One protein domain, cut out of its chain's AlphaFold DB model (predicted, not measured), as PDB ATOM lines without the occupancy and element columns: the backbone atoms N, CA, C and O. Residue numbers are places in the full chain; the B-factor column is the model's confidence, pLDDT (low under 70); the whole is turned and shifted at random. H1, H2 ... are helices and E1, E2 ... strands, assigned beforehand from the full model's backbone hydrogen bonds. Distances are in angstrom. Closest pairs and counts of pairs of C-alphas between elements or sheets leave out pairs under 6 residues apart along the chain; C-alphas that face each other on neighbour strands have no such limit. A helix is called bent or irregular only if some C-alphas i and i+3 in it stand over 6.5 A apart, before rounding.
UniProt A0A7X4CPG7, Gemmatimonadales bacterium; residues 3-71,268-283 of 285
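This is residues 3 to 71 and 268 to 283 of the 285 residues of a protein of Gemmatimonadales bacterium (UniProt A0A7X4CPG7). Look first for a small sheet of three short strands, E1, E2 and E3, as the core, with H4 along one face and H2 slanting over the opposite face. H1 is side by side with H2, and the short H3 only grazes the sheet. The printed part has 85 residues, with four named helices and three named strands in the order H1 E1 H2 E2 H3 E3 H4; the sheet's order is E1 E2 E3, all parallel. The class is mixed, helices and strands. The whole is compact, with a radius of gyration of the C-alphas of 11.7 A, and rounded, spanning 31 by 25 by 24 A.

Find C-alpha 24 at (-19.919, -28.606, 45.250), where E1 begins; it runs through residues 24 to 27, 9.9 A. E2 is residues 45 to 48, 10.0 A, and E3 residues 64 to 66, 6.7 A. H2 is residues 34 to 42, 14.0 A; it is irregular, with C-alphas 38 and 41 7.2 A apart. H1 begins at C-alpha 6, at (-11.121, -17.467, 44.482), and runs through residues 6 to 18, 19.4 A. H3 is residues 51 to 56, 10.0 A. H4, residues 268 to 281, 21.1 A, ends at C-alpha 281, at (-29.916, -37.613, 40.506).

Start at the inner strand E2. It is parallel to the edge strand E1 at 14 degrees, with N 25 and O 45 within hydrogen-bond range at 2.9 A. It is parallel to the edge strand E3 at 17 degrees, with N 46 and O 64 at 2.8 A. E1, H2, E2 and E2, H3, E3 are strand-helix-strand units, two parallel neighbour strands joined through a helix, each with a right-handed crossover. H4 is on the sheet at a height of 9.7 A, over E2 and along the strands, at 2 degrees to E2 on the local plane; the closest C-alphas of E2 and H4 are those of His 47 and Ile 272, 7.0 A apart. H2 is on the opposite face at a height of 9.1 A, over E1 and slantwise to the strands, at 34 degrees to E1 on the local plane; their closest C-alphas are those of Glu 27 and Thr 36, 6.7 A apart. H1 touches H2, with the C-alphas of Gly 10 and Val 35 closest at 5.7 A; they run the same way at a shallow tilt of 19 degrees. H3 only grazes the sheet with residues 51 to 54. H1 and H4 are apart. The O i to N i+4 pairs within hydrogen-bond range are 6 of 9 in H1, 3 of 5 in H2, 6 of 10 in H4 and 0 of 2 in H3, where 2 of 3 O i to N i+3 pairs are.

The two C-alphas farthest apart are those of Ala 31 and Arg 283, 32.0 A. Residues 72 to 267 are not printed; look across that cut from C-alpha 71 to C-alpha 268, 5.0 A. Of the links printed whole, none is long. The model's mean pLDDT over the printed part is 93.0, and residues 282 to 283 are under 70.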
ATOM      1  N   GLY A   3     -17.600 -24.683  42.801       94.56
ATOM      2  CA  GLY A   3     -16.716 -23.623  43.274       94.56
ATOM      3  C   GLY A   3     -15.308 -24.152  43.502       94.56
ATOM      4  O   GLY A   3     -15.101 -24.983  44.377       94.56
ATOM      5  N   THR A   4     -14.328 -23.644  42.765       91.88
ATOM      6  CA  THR A   4     -12.906 -24.006  42.912       91.88
ATOM      7  C   THR A   4     -12.120 -22.970  43.727       91.88
ATOM      8  O   THR A   4     -10.900 -22.882  43.630       91.88
ATOM      9  N   GLY A   5     -12.814 -22.154  44.530       82.81
ATOM     10  CA  GLY A   5     -12.221 -21.056  45.295       82.81
ATOM     11  C   GLY A   5     -12.055 -19.755  44.494       82.81
ATOM     12  O   GLY A   5     -12.613 -19.577  43.414       82.81
ATOM     13  N   GLY A   6     -11.318 -18.799  45.067       81.44
ATOM     14  CA  GLY A   6     -11.121 -17.467  44.482       81.44
ATOM     15  C   GLY A   6     -12.341 -16.539  44.584       81.44
ATOM     16  O   GLY A   6     -13.449 -16.954  44.924       81.44
ATOM     17  N   TYR A   7     -12.137 -15.249  44.301       82.56
ATOM     18  CA  TYR A   7     -13.159 -14.210  44.502       82.56
ATOM     19  C   TYR A   7     -14.409 -14.399  43.622       82.56
ATOM     20  O   TYR A   7     -15.506 -14.023  44.028       82.56
ATOM     21  N   VAL A   8     -14.264 -15.028  42.449       87.56
ATOM     22  CA  VAL A   8     -15.363 -15.287  41.501       87.56
ATOM     23  C   VAL A   8     -16.299 -16.400  41.991       87.56
ATOM     24  O   VAL A   8     -17.506 -16.334  41.758       87.56
ATOM     25  N   ALA A   9     -15.783 -17.404  42.709       92.12
ATOM     26  CA  ALA A   9     -16.607 -18.523  43.171       92.12
ATOM     27  C   ALA A   9     -17.623 -18.110  44.248       92.12
ATOM     28  O   ALA A   9     -18.691 -18.710  44.334       92.12
ATOM     29  N   GLY A  10     -17.335 -17.072  45.041       93.31
ATOM     30  CA  GLY A  10     -18.222 -16.611  46.115       93.31
ATOM     31  C   GLY A  10     -19.625 -16.222  45.618       93.31
ATOM     32  O   GLY A  10     -20.603 -16.840  46.043       93.31
ATOM     33  N   PRO A  11     -19.753 -15.254  44.690       94.50
ATOM     34  CA  PRO A  11     -21.043 -14.886  44.106       94.50
ATOM     35  C   PRO A  11     -21.771 -16.052  43.422       94.50
ATOM     36  O   PRO A  11     -22.992 -16.169  43.547       94.50
ATOM     37  N   ALA A  12     -21.044 -16.949  42.747       95.06
ATOM     38  CA  ALA A  12     -21.633 -18.122  42.102       95.06
ATOM     39  C   ALA A  12     -22.240 -19.103  43.124       95.06
ATOM     40  O   ALA A  12     -23.375 -19.554  42.952       95.06
ATOM     41  N   LEU A  13     -21.522 -19.390  44.215       95.88
ATOM     42  CA  LEU A  13     -21.998 -20.248  45.304       95.88
ATOM     43  C   LEU A  13     -23.167 -19.609  46.067       95.88
ATOM     44  O   LEU A  13     -24.141 -20.292  46.384       95.88
ATOM     45  N   ALA A  14     -23.126 -18.294  46.300       94.75
ATOM     46  CA  ALA A  14     -24.245 -17.559  46.890       94.75
ATOM     47  C   ALA A  14     -25.501 -17.642  46.011       94.75
ATOM     48  O   ALA A  14     -26.585 -17.957  46.499       94.75
ATOM     49  N   GLY A  15     -25.349 -17.420  44.701       95.56
ATOM     50  CA  GLY A  15     -26.439 -17.528  43.737       95.56
ATOM     51  C   GLY A  15     -27.029 -18.937  43.654       95.56
ATOM     52  O   GLY A  15     -28.248 -19.071  43.536       95.56
ATOM     53  N   ALA A  16     -26.191 -19.974  43.757       93.69
ATOM     54  CA  ALA A  16     -26.633 -21.365  43.811       93.69
ATOM     55  C   ALA A  16     -27.485 -21.628  45.057       93.69
ATOM     56  O   ALA A  16     -28.606 -22.126  44.946       93.69
ATOM     57  N   ARG A  17     -26.995 -21.196  46.227       91.06
ATOM     58  CA  ARG A  17     -27.695 -21.339  47.506       91.06
ATOM     59  C   ARG A  17     -29.051 -20.634  47.506       91.06
ATOM     60  O   ARG A  17     -30.036 -21.226  47.930       91.06
ATOM     61  N   LEU A  18     -29.118 -19.401  47.002       94.12
ATOM     62  CA  LEU A  18     -30.368 -18.631  46.924       94.12
ATOM     63  C   LEU A  18     -31.417 -19.278  46.009       94.12
ATOM     64  O   LEU A  18     -32.609 -19.087  46.219       94.12
ATOM     65  N   ARG A  19     -30.982 -20.036  44.996       94.12
ATOM     66  CA  ARG A  19     -31.863 -20.696  44.019       94.12
ATOM     67  C   ARG A  19     -32.099 -22.181  44.299       94.12
ATOM     68  O   ARG A  19     -32.710 -22.847  43.468       94.12
ATOM     69  N   GLY A  20     -31.585 -22.720  45.408       91.19
ATOM     70  CA  GLY A  20     -31.657 -24.158  45.692       91.19
ATOM     71  C   GLY A  20     -30.997 -25.020  44.606       91.19
ATOM     72  O   GLY A  20     -31.471 -26.112  44.297       91.19
ATOM     73  N   VAL A  21     -29.946 -24.512  43.957       93.81
ATOM     74  CA  VAL A  21     -29.170 -25.270  42.967       93.81
ATOM     75  C   VAL A  21     -28.069 -26.035  43.702       93.81
ATOM     76  O   VAL A  21     -27.301 -25.385  44.417       93.81
ATOM     77  N   PRO A  22     -27.925 -27.358  43.485       94.69
ATOM     78  CA  PRO A  22     -26.866 -28.132  44.112       94.69
ATOM     79  C   PRO A  22     -25.478 -27.551  43.845       94.69
ATOM     80  O   PRO A  22     -25.162 -27.114  42.725       94.69
ATOM     81  N   ALA A  23     -24.646 -27.537  44.876       95.69
ATOM     82  CA  ALA A  23     -23.322 -26.952  44.849       95.69
ATOM     83  C   ALA A  23     -22.271 -27.903  45.421       95.69
ATOM     84  O   ALA A  23     -22.483 -28.559  46.438       95.69
ATOM     85  N   ALA A  24     -21.108 -27.921  44.777       96.94
ATOM     86  CA  ALA A  24     -19.919 -28.606  45.250       96.94
ATOM     87  C   ALA A  24     -18.751 -27.618  45.329       96.94
ATOM     88  O   ALA A  24     -18.672 -26.680  44.530       96.94
ATOM     89  N   ILE A  25     -17.840 -27.827  46.276       97.19
ATOM     90  CA  ILE A  25     -16.586 -27.075  46.381       97.19
ATOM     91  C   ILE A  25     -15.412 -28.024  46.165       97.19
ATOM     92  O   ILE A  25     -15.413 -29.126  46.701       97.19
ATOM     93  N   GLN A  26     -14.401 -27.584  45.421       96.69
ATOM     94  CA  GLN A  26     -13.093 -28.230  45.370       96.69
ATOM     95  C   GLN A  26     -12.067 -27.276  45.996       96.69
ATOM     96  O   GLN A  26     -11.849 -26.178  45.487       96.69
ATOM     97  N   GLU A  27     -11.499 -27.668  47.139       96.44
ATOM     98  CA  GLU A  27     -10.500 -26.889  47.881       96.44
ATOM     99  C   GLU A  27      -9.112 -27.471  47.648       96.44
ATOM    100  O   GLU A  27      -8.842 -28.596  48.064       96.44
ATOM    101  N   GLN A  28      -8.221 -26.702  47.024       95.75
ATOM    102  CA  GLN A  28      -6.922 -27.229  46.618       95.75
ATOM    103  C   GLN A  28      -5.878 -27.247  47.724       95.75
ATOM    104  O   GLN A  28      -4.923 -28.018  47.637       95.75
ATOM    105  N   ASN A  29      -6.003 -26.375  48.722       95.75
ATOM    106  CA  ASN A  29      -4.946 -26.095  49.684       95.75
ATOM    107  C   ASN A  29      -5.182 -26.814  51.015       95.75
ATOM    108  O   ASN A  29      -6.312 -26.994  51.462       95.75
ATOM    109  N   ALA A  30      -4.092 -27.126  51.718       95.06
ATOM    110  CA  ALA A  30      -4.118 -27.634  53.091       95.06
ATOM    111  C   ALA A  30      -4.668 -26.608  54.106       95.06
ATOM    112  O   ALA A  30      -5.123 -26.973  55.192       95.06
ATOM    113  N   ALA A  31      -4.630 -25.320  53.757       93.94
ATOM    114  CA  ALA A  31      -5.332 -24.251  54.454       93.94
ATOM    115  C   ALA A  31      -6.520 -23.786  53.591       93.94
ATOM    116  O   ALA A  31      -6.292 -23.136  52.572       93.94
ATOM    117  N   PRO A  32      -7.771 -24.096  53.983       93.25
ATOM    118  CA  PRO A  32      -8.946 -23.707  53.217       93.25
ATOM    119  C   PRO A  32      -9.061 -22.197  53.010       93.25
ATOM    120  O   PRO A  32      -8.968 -21.414  53.965       93.25
ATOM    121  N   GLY A  33      -9.354 -21.789  51.776       92.12
ATOM    122  CA  GLY A  33      -9.565 -20.390  51.427       92.12
ATOM    123  C   GLY A  33     -10.819 -19.790  52.067       92.12
ATOM    124  O   GLY A  33     -11.727 -20.491  52.514       92.12
ATOM    125  N   LEU A  34     -10.904 -18.454  52.081       92.06
ATOM    126  CA  LEU A  34     -12.034 -17.735  52.686       92.06
ATOM    127  C   LEU A  34     -13.385 -18.153  52.088       92.06
ATOM    128  O   LEU A  34     -14.335 -18.387  52.828       92.06
ATOM    129  N   VAL A  35     -13.461 -18.272  50.758       93.00
ATOM    130  CA  VAL A  35     -14.690 -18.681  50.062       93.00
ATOM    131  C   VAL A  35     -15.085 -20.102  50.457       93.00
ATOM    132  O   VAL A  35     -16.226 -20.323  50.854       93.00
ATOM    133  N   THR A  36     -14.144 -21.045  50.456       94.56
ATOM    134  CA  THR A  36     -14.381 -22.413  50.935       94.56
ATOM    135  C   THR A  36     -14.922 -22.407  52.360       94.56
ATOM    136  O   THR A  36     -15.974 -22.981  52.619       94.56
ATOM    137  N   ARG A  37     -14.269 -21.693  53.283       94.12
ATOM    138  CA  ARG A  37     -14.686 -21.617  54.692       94.12
ATOM    139  C   ARG A  37     -16.073 -21.004  54.881       94.12
ATOM    140  O   ARG A  37     -16.793 -21.421  55.783       94.12
ATOM    141  N   LEU A  38     -16.434 -20.019  54.060       94.88
ATOM    142  CA  LEU A  38     -17.721 -19.332  54.142       94.88
ATOM    143  C   LEU A  38     -18.875 -20.193  53.611       94.88
ATOM    144  O   LEU A  38     -19.960 -20.182  54.188       94.88
ATOM    145  N   PHE A  39     -18.652 -20.931  52.521       95.50
ATOM    146  CA  PHE A  39     -19.718 -21.655  51.823       95.50
ATOM    147  C   PHE A  39     -19.782 -23.151  52.147       95.50
ATOM    148  O   PHE A  39     -20.859 -23.730  52.012       95.50
ATOM    149  N   ALA A  40     -18.704 -23.767  52.643       95.25
ATOM    150  CA  ALA A  40     -18.669 -25.186  53.015       95.25
ATOM    151  C   ALA A  40     -19.827 -25.643  53.930       95.25
ATOM    152  O   ALA A  40     -20.340 -26.737  53.704       95.25
ATOM    153  N   PRO A  41     -20.328 -24.838  54.893       95.00
ATOM    154  CA  PRO A  41     -21.482 -25.232  55.704       95.00
ATOM    155  C   PRO A  41     -22.805 -25.411  54.945       95.00
ATOM    156  O   PRO A  41     -23.780 -25.887  55.522       95.00
ATOM    157  N   GLY A  42     -22.891 -24.942  53.698       92.62
ATOM    158  CA  GLY A  42     -24.142 -24.839  52.948       92.62
ATOM    159  C   GLY A  42     -24.112 -25.373  51.530       92.62
ATOM    160  O   GLY A  42     -25.014 -25.039  50.767       92.62
ATOM    161  N   VAL A  43     -23.076 -26.126  51.178       95.56
ATOM    162  CA  VAL A  43     -22.981 -26.840  49.902       95.56
ATOM    163  C   VAL A  43     -23.246 -28.327  50.118       95.56
ATOM    164  O   VAL A  43     -23.150 -28.829  51.241       95.56
ATOM    165  N   ASP A  44     -23.582 -29.036  49.049       96.94
ATOM    166  CA  ASP A  44     -23.903 -30.461  49.090       96.94
ATOM    167  C   ASP A  44     -22.648 -31.327  49.212       96.94
ATOM    168  O   ASP A  44     -22.671 -32.362  49.881       96.94
ATOM    169  N   GLN A  45     -21.552 -30.903  48.575       97.38
ATOM    170  CA  GLN A  45     -20.283 -31.629  48.556       97.38
ATOM    171  C   GLN A  45     -19.081 -30.697  48.722       97.38
ATOM    172  O   GLN A  45     -19.067 -29.567  48.233       97.38
ATOM    173  N   VAL A  46     -18.043 -31.195  49.385       97.81
ATOM    174  CA  VAL A  46     -16.724 -30.569  49.466       97.81
ATOM    175  C   VAL A  46     -15.664 -31.636  49.202       97.81
ATOM    176  O   VAL A  46     -15.602 -32.643  49.906       97.81
ATOM    177  N   HIS A  47     -14.807 -31.385  48.218       97.81
ATOM    178  CA  HIS A  47     -13.682 -32.237  47.850       97.81
ATOM    179  C   HIS A  47     -12.374 -31.537  48.217       97.81
ATOM    180  O   HIS A  47     -12.089 -30.442  47.729       97.81
ATOM    181  N   LEU A  48     -11.592 -32.153  49.096       97.62
ATOM    182  CA  LEU A  48     -10.332 -31.615  49.586       97.62
ATOM    183  C   LEU A  48      -9.156 -32.159  48.773       97.62
ATOM    184  O   LEU A  48      -9.032 -33.370  48.578       97.62
ATOM    185  N   GLY A  49      -8.259 -31.256  48.380       96.06
ATOM    186  CA  GLY A  49      -6.952 -31.567  47.811       96.06
ATOM    187  C   GLY A  49      -5.988 -32.155  48.841       96.06
ATOM    188  O   GLY A  49      -5.185 -33.023  48.517       96.06
ATOM    189  N   TYR A  50      -6.115 -31.713  50.092       96.19
ATOM    190  CA  TYR A  50      -5.314 -32.160  51.227       96.19
ATOM    191  C   TYR A  50      -6.243 -32.644  52.344       96.19
ATOM    192  O   TYR A  50      -7.114 -31.875  52.757       96.19
ATOM    193  N   PRO A  51      -6.062 -33.857  52.897       95.81
ATOM    194  CA  PRO A  51      -6.825 -34.294  54.066       95.81
ATOM    195  C   PRO A  51      -6.634 -33.351  55.268       95.81
ATOM    196  O   PRO A  51      -7.564 -33.119  56.033       95.81
ATOM    197  N   GLU A  52      -5.473 -32.701  55.392       95.69
ATOM    198  CA  GLU A  52      -5.168 -31.741  56.461       95.69
ATOM    199  C   GLU A  52      -6.105 -30.517  56.476       95.69
ATOM    200  O   GLU A  52      -6.194 -29.812  57.487       95.69
ATOM    201  N   ALA A  53      -6.794 -30.242  55.366       95.69
ATOM    202  CA  ALA A  53      -7.762 -29.158  55.258       95.69
ATOM    203  C   ALA A  53      -9.027 -29.413  56.098       95.69
ATOM    204  O   ALA A  53      -9.648 -28.454  56.563       95.69
ATOM    205  N   GLU A  54      -9.376 -30.680  56.347       95.62
ATOM    206  CA  GLU A  54     -10.568 -31.086  57.100       95.62
ATOM    207  C   GLU A  54     -10.580 -30.494  58.512       95.62
ATOM    208  O   GLU A  54     -11.557 -29.868  58.917       95.62
ATOM    209  N   ALA A  55      -9.448 -30.556  59.219       93.81
ATOM    210  CA  ALA A  55      -9.312 -30.023  60.577       93.81
ATOM    211  C   ALA A  55      -9.532 -28.498  60.678       93.81
ATOM    212  O   ALA A  55      -9.710 -27.957  61.769       93.81
ATOM    213  N   ARG A  56      -9.496 -27.782  59.548       91.94
ATOM    214  CA  ARG A  56      -9.647 -26.319  59.463       91.94
ATOM    215  C   ARG A  56     -10.979 -25.898  58.849       91.94
ATOM    216  O   ARG A  56     -11.222 -24.696  58.698       91.94
ATOM    217  N   LEU A  57     -11.830 -26.855  58.487       93.75
ATOM    218  CA  LEU A  57     -13.063 -26.604  57.768       93.75
ATOM    219  C   LEU A  57     -14.282 -26.992  58.603       93.75
ATOM    220  O   LEU A  57     -14.356 -28.068  59.183       93.75
ATOM    221  N   ARG A  58     -15.276 -26.102  58.638       94.81
ATOM    222  CA  ARG A  58     -16.602 -26.413  59.176       94.81
ATOM    223  C   ARG A  58     -17.527 -26.736  58.010       94.81
ATOM    224  O   ARG A  58     -17.654 -25.923  57.097       94.81
ATOM    225  N   VAL A  59     -18.170 -27.896  58.062       95.19
ATOM    226  CA  VAL A  59     -19.133 -28.362  57.054       95.19
ATOM    227  C   VAL A  59     -20.524 -28.503  57.666       95.19
ATOM    228  O   VAL A  59     -20.670 -28.603  58.886       95.19
ATOM    229  N   GLY A  60     -21.562 -28.451  56.832       93.00
ATOM    230  CA  GLY A  60     -22.941 -28.614  57.276       93.00
ATOM    231  C   GLY A  60     -23.250 -30.086  57.524       93.00
ATOM    232  O   GLY A  60     -22.661 -30.956  56.893       93.00
ATOM    233  N   GLY A  61     -24.225 -30.393  58.385       92.19
ATOM    234  CA  GLY A  61     -24.578 -31.789  58.702       92.19
ATOM    235  C   GLY A  61     -25.074 -32.624  57.510       92.19
ATOM    236  O   GLY A  61     -25.151 -33.841  57.606       92.19
ATOM    237  N   ARG A  62     -25.417 -31.980  56.385       89.56
ATOM    238  CA  ARG A  62     -25.812 -32.635  55.123       89.56
ATOM    239  C   ARG A  62     -24.738 -32.542  54.034       89.56
ATOM    240  O   ARG A  62     -24.932 -33.090  52.953       89.56
ATOM    241  N   THR A  63     -23.642 -31.838  54.303       95.69
ATOM    242  CA  THR A  63     -22.529 -31.665  53.372       95.69
ATOM    243  C   THR A  63     -21.673 -32.919  53.391       95.69
ATOM    244  O   THR A  63     -21.154 -33.310  54.434       95.69
ATOM    245  N   ARG A  64     -21.484 -33.542  52.229       96.31
ATOM    246  CA  ARG A  64     -20.536 -34.643  52.087       96.31
ATOM    247  C   ARG A  64     -19.122 -34.087  51.938       96.31
ATOM    248  O   ARG A  64     -18.857 -33.328  51.012       96.31
ATOM    249  N   LEU A  65     -18.221 -34.488  52.827       97.25
ATOM    250  CA  LEU A  65     -16.804 -34.130  52.777       97.25
ATOM    251  C   LEU A  65     -15.984 -35.325  52.280       97.25
ATOM    252  O   LEU A  65     -16.235 -36.460  52.686       97.25
ATOM    253  N   SER A  66     -15.035 -35.111  51.371       96.88
ATOM    254  CA  SER A  66     -14.162 -36.179  50.863       96.88
ATOM    255  C   SER A  66     -12.781 -35.637  50.506       96.88
ATOM    256  O   SER A  66     -12.677 -34.598  49.865       96.88
ATOM    257  N   ALA A  67     -11.711 -36.333  50.886       96.56
ATOM    258  CA  ALA A  67     -10.334 -35.960  50.550       96.56
ATOM    259  C   ALA A  67      -9.845 -36.744  49.322       96.56
ATOM    260  O   ALA A  67      -9.094 -37.709  49.446       96.56
ATOM    261  N   LEU A  68     -10.324 -36.343  48.142       95.44
ATOM    262  CA  LEU A  68     -10.067 -37.039  46.874       95.44
ATOM    263  C   LEU A  68      -8.793 -36.559  46.163       95.44
ATOM    264  O   LEU A  68      -8.365 -37.171  45.193       95.44
ATOM    265  N   GLY A  69      -8.168 -35.480  46.643       95.94
ATOM    266  CA  GLY A  69      -6.997 -34.881  46.007       95.94
ATOM    267  C   GLY A  69      -7.336 -33.741  45.047       95.94
ATOM    268  O   GLY A  69      -8.468 -33.254  44.980       95.94
ATOM    269  N   ASN A  70      -6.310 -33.260  44.346       96.25
ATOM    270  CA  ASN A  70      -6.443 -32.215  43.334       96.25
ATOM    271  C   ASN A  70      -6.545 -32.847  41.941       96.25
ATOM    272  O   ASN A  70      -5.743 -33.730  41.642       96.25
ATOM    273  N   PRO A  71      -7.474 -32.393  41.078       92.56
ATOM    274  CA  PRO A  71      -7.557 -32.854  39.694       92.56
ATOM    275  C   PRO A  71      -6.265 -32.541  38.929       92.56
ATOM    276  O   PRO A  71      -6.001 -31.384  38.621       92.56
ATOM    277  N   ALA A 268      -8.067 -38.304  40.889       94.06
ATOM    278  CA  ALA A 268      -8.848 -37.277  41.586       94.06
ATOM    279  C   ALA A 268      -9.892 -36.604  40.682       94.06
ATOM    280  O   ALA A 268     -11.032 -36.403  41.094       94.06
ATOM    281  N   ALA A 269      -9.527 -36.281  39.437       92.69
ATOM    282  CA  ALA A 269     -10.441 -35.656  38.480       92.69
ATOM    283  C   ALA A 269     -11.673 -36.534  38.200       92.69
ATOM    284  O   ALA A 269     -12.805 -36.046  38.212       92.69
ATOM    285  N   LEU A 270     -11.453 -37.834  37.986       92.00
ATOM    286  CA  LEU A 270     -12.499 -38.803  37.678       92.00
ATOM    287  C   LEU A 270     -13.385 -39.079  38.897       92.00
ATOM    288  O   LEU A 270     -14.610 -39.101  38.774       92.00
ATOM    289  N   GLU A 271     -12.783 -39.271  40.070       94.56
ATOM    290  CA  GLU A 271     -13.518 -39.511  41.314       94.56
ATOM    291  C   GLU A 271     -14.371 -38.302  41.707       94.56
ATOM    292  O   GLU A 271     -15.558 -38.458  41.988       94.56
ATOM    293  N   ILE A 272     -13.814 -37.088  41.639       94.94
ATOM    294  CA  ILE A 272     -14.557 -35.851  41.911       94.94
ATOM    295  C   ILE A 272     -15.726 -35.697  40.931       94.94
ATOM    296  O   ILE A 272     -16.837 -35.373  41.350       94.94
ATOM    297  N   ALA A 273     -15.515 -35.960  39.638       93.75
ATOM    298  CA  ALA A 273     -16.585 -35.879  38.647       93.75
ATOM    299  C   ALA A 273     -17.713 -36.885  38.932       93.75
ATOM    300  O   ALA A 273     -18.886 -36.506  38.916       93.75
ATOM    301  N   ARG A 274     -17.377 -38.146  39.245       94.25
ATOM    302  CA  ARG A 274     -18.358 -39.179  39.629       94.25
ATOM    303  C   ARG A 274     -19.179 -38.750  40.837       94.25
ATOM    304  O   ARG A 274     -20.398 -38.891  40.830       94.25
ATOM    305  N   GLU A 275     -18.522 -38.186  41.841       94.56
ATOM    306  CA  GLU A 275     -19.192 -37.686  43.034       94.56
ATOM    307  C   GLU A 275     -20.158 -36.541  42.728       94.56
ATOM    308  O   GLU A 275     -21.324 -36.582  43.132       94.56
ATOM    309  N   MET A 276     -19.715 -35.559  41.945       94.00
ATOM    310  CA  MET A 276     -20.540 -34.414  41.566       94.00
ATOM    311  C   MET A 276     -21.764 -34.816  40.735       94.00
ATOM    312  O   MET A 276     -22.820 -34.200  40.884       94.00
ATOM    313  N   LEU A 277     -21.662 -35.852  39.895       93.62
ATOM    314  CA  LEU A 277     -22.790 -36.347  39.096       93.62
ATOM    315  C   LEU A 277     -23.953 -36.845  39.969       93.62
ATOM    316  O   LEU A 277     -25.106 -36.632  39.603       93.62
ATOM    317  N   THR A 278     -23.684 -37.368  41.172       94.00
ATOM    318  CA  THR A 278     -24.743 -37.792  42.115       94.00
ATOM    319  C   THR A 278     -25.646 -36.639  42.585       94.00
ATOM    320  O   THR A 278     -26.741 -36.865  43.103       94.00
ATOM    321  N   LEU A 279     -25.220 -35.381  42.404       90.81
ATOM    322  CA  LEU A 279     -26.040 -34.203  42.702       90.81
ATOM    323  C   LEU A 279     -27.156 -33.978  41.678       90.81
ATOM    324  O   LEU A 279     -28.126 -33.285  41.989       90.81
ATOM    325  N   LEU A 280     -27.021 -34.531  40.471       87.00
ATOM    326  CA  LEU A 280     -28.037 -34.434  39.424       87.00
ATOM    327  C   LEU A 280     -29.202 -35.389  39.703       87.00
ATOM    328  O   LEU A 280     -30.358 -34.995  39.547       87.00
ATOM    329  N   ASP A 281     -28.909 -36.585  40.214       76.69
ATOM    330  CA  ASP A 281     -29.916 -37.613  40.506       76.69
ATOM    331  C   ASP A 281     -30.855 -37.204  41.651       76.69
ATOM    332  O   ASP A 281     -32.055 -37.467  41.613       76.69
ATOM    333  N   ARG A 282     -30.343 -36.461  42.641       63.88
ATOM    334  CA  ARG A 282     -31.131 -35.927  43.771       63.88
ATOM    335  C   ARG A 282     -32.197 -34.907  43.369       63.88
ATOM    336  O   ARG A 282     -33.021 -34.552  44.201       63.88
ATOM    337  N   ARG A 283     -32.153 -34.394  42.138       54.72
ATOM    338  CA  ARG A 283     -33.137 -33.441  41.609       54.72
ATOM    339  C   ARG A 283     -34.319 -34.123  40.918       54.72
ATOM    340  O   ARG A 283     -35.304 -33.447  40.641       54.72
TER     341      ARG A 283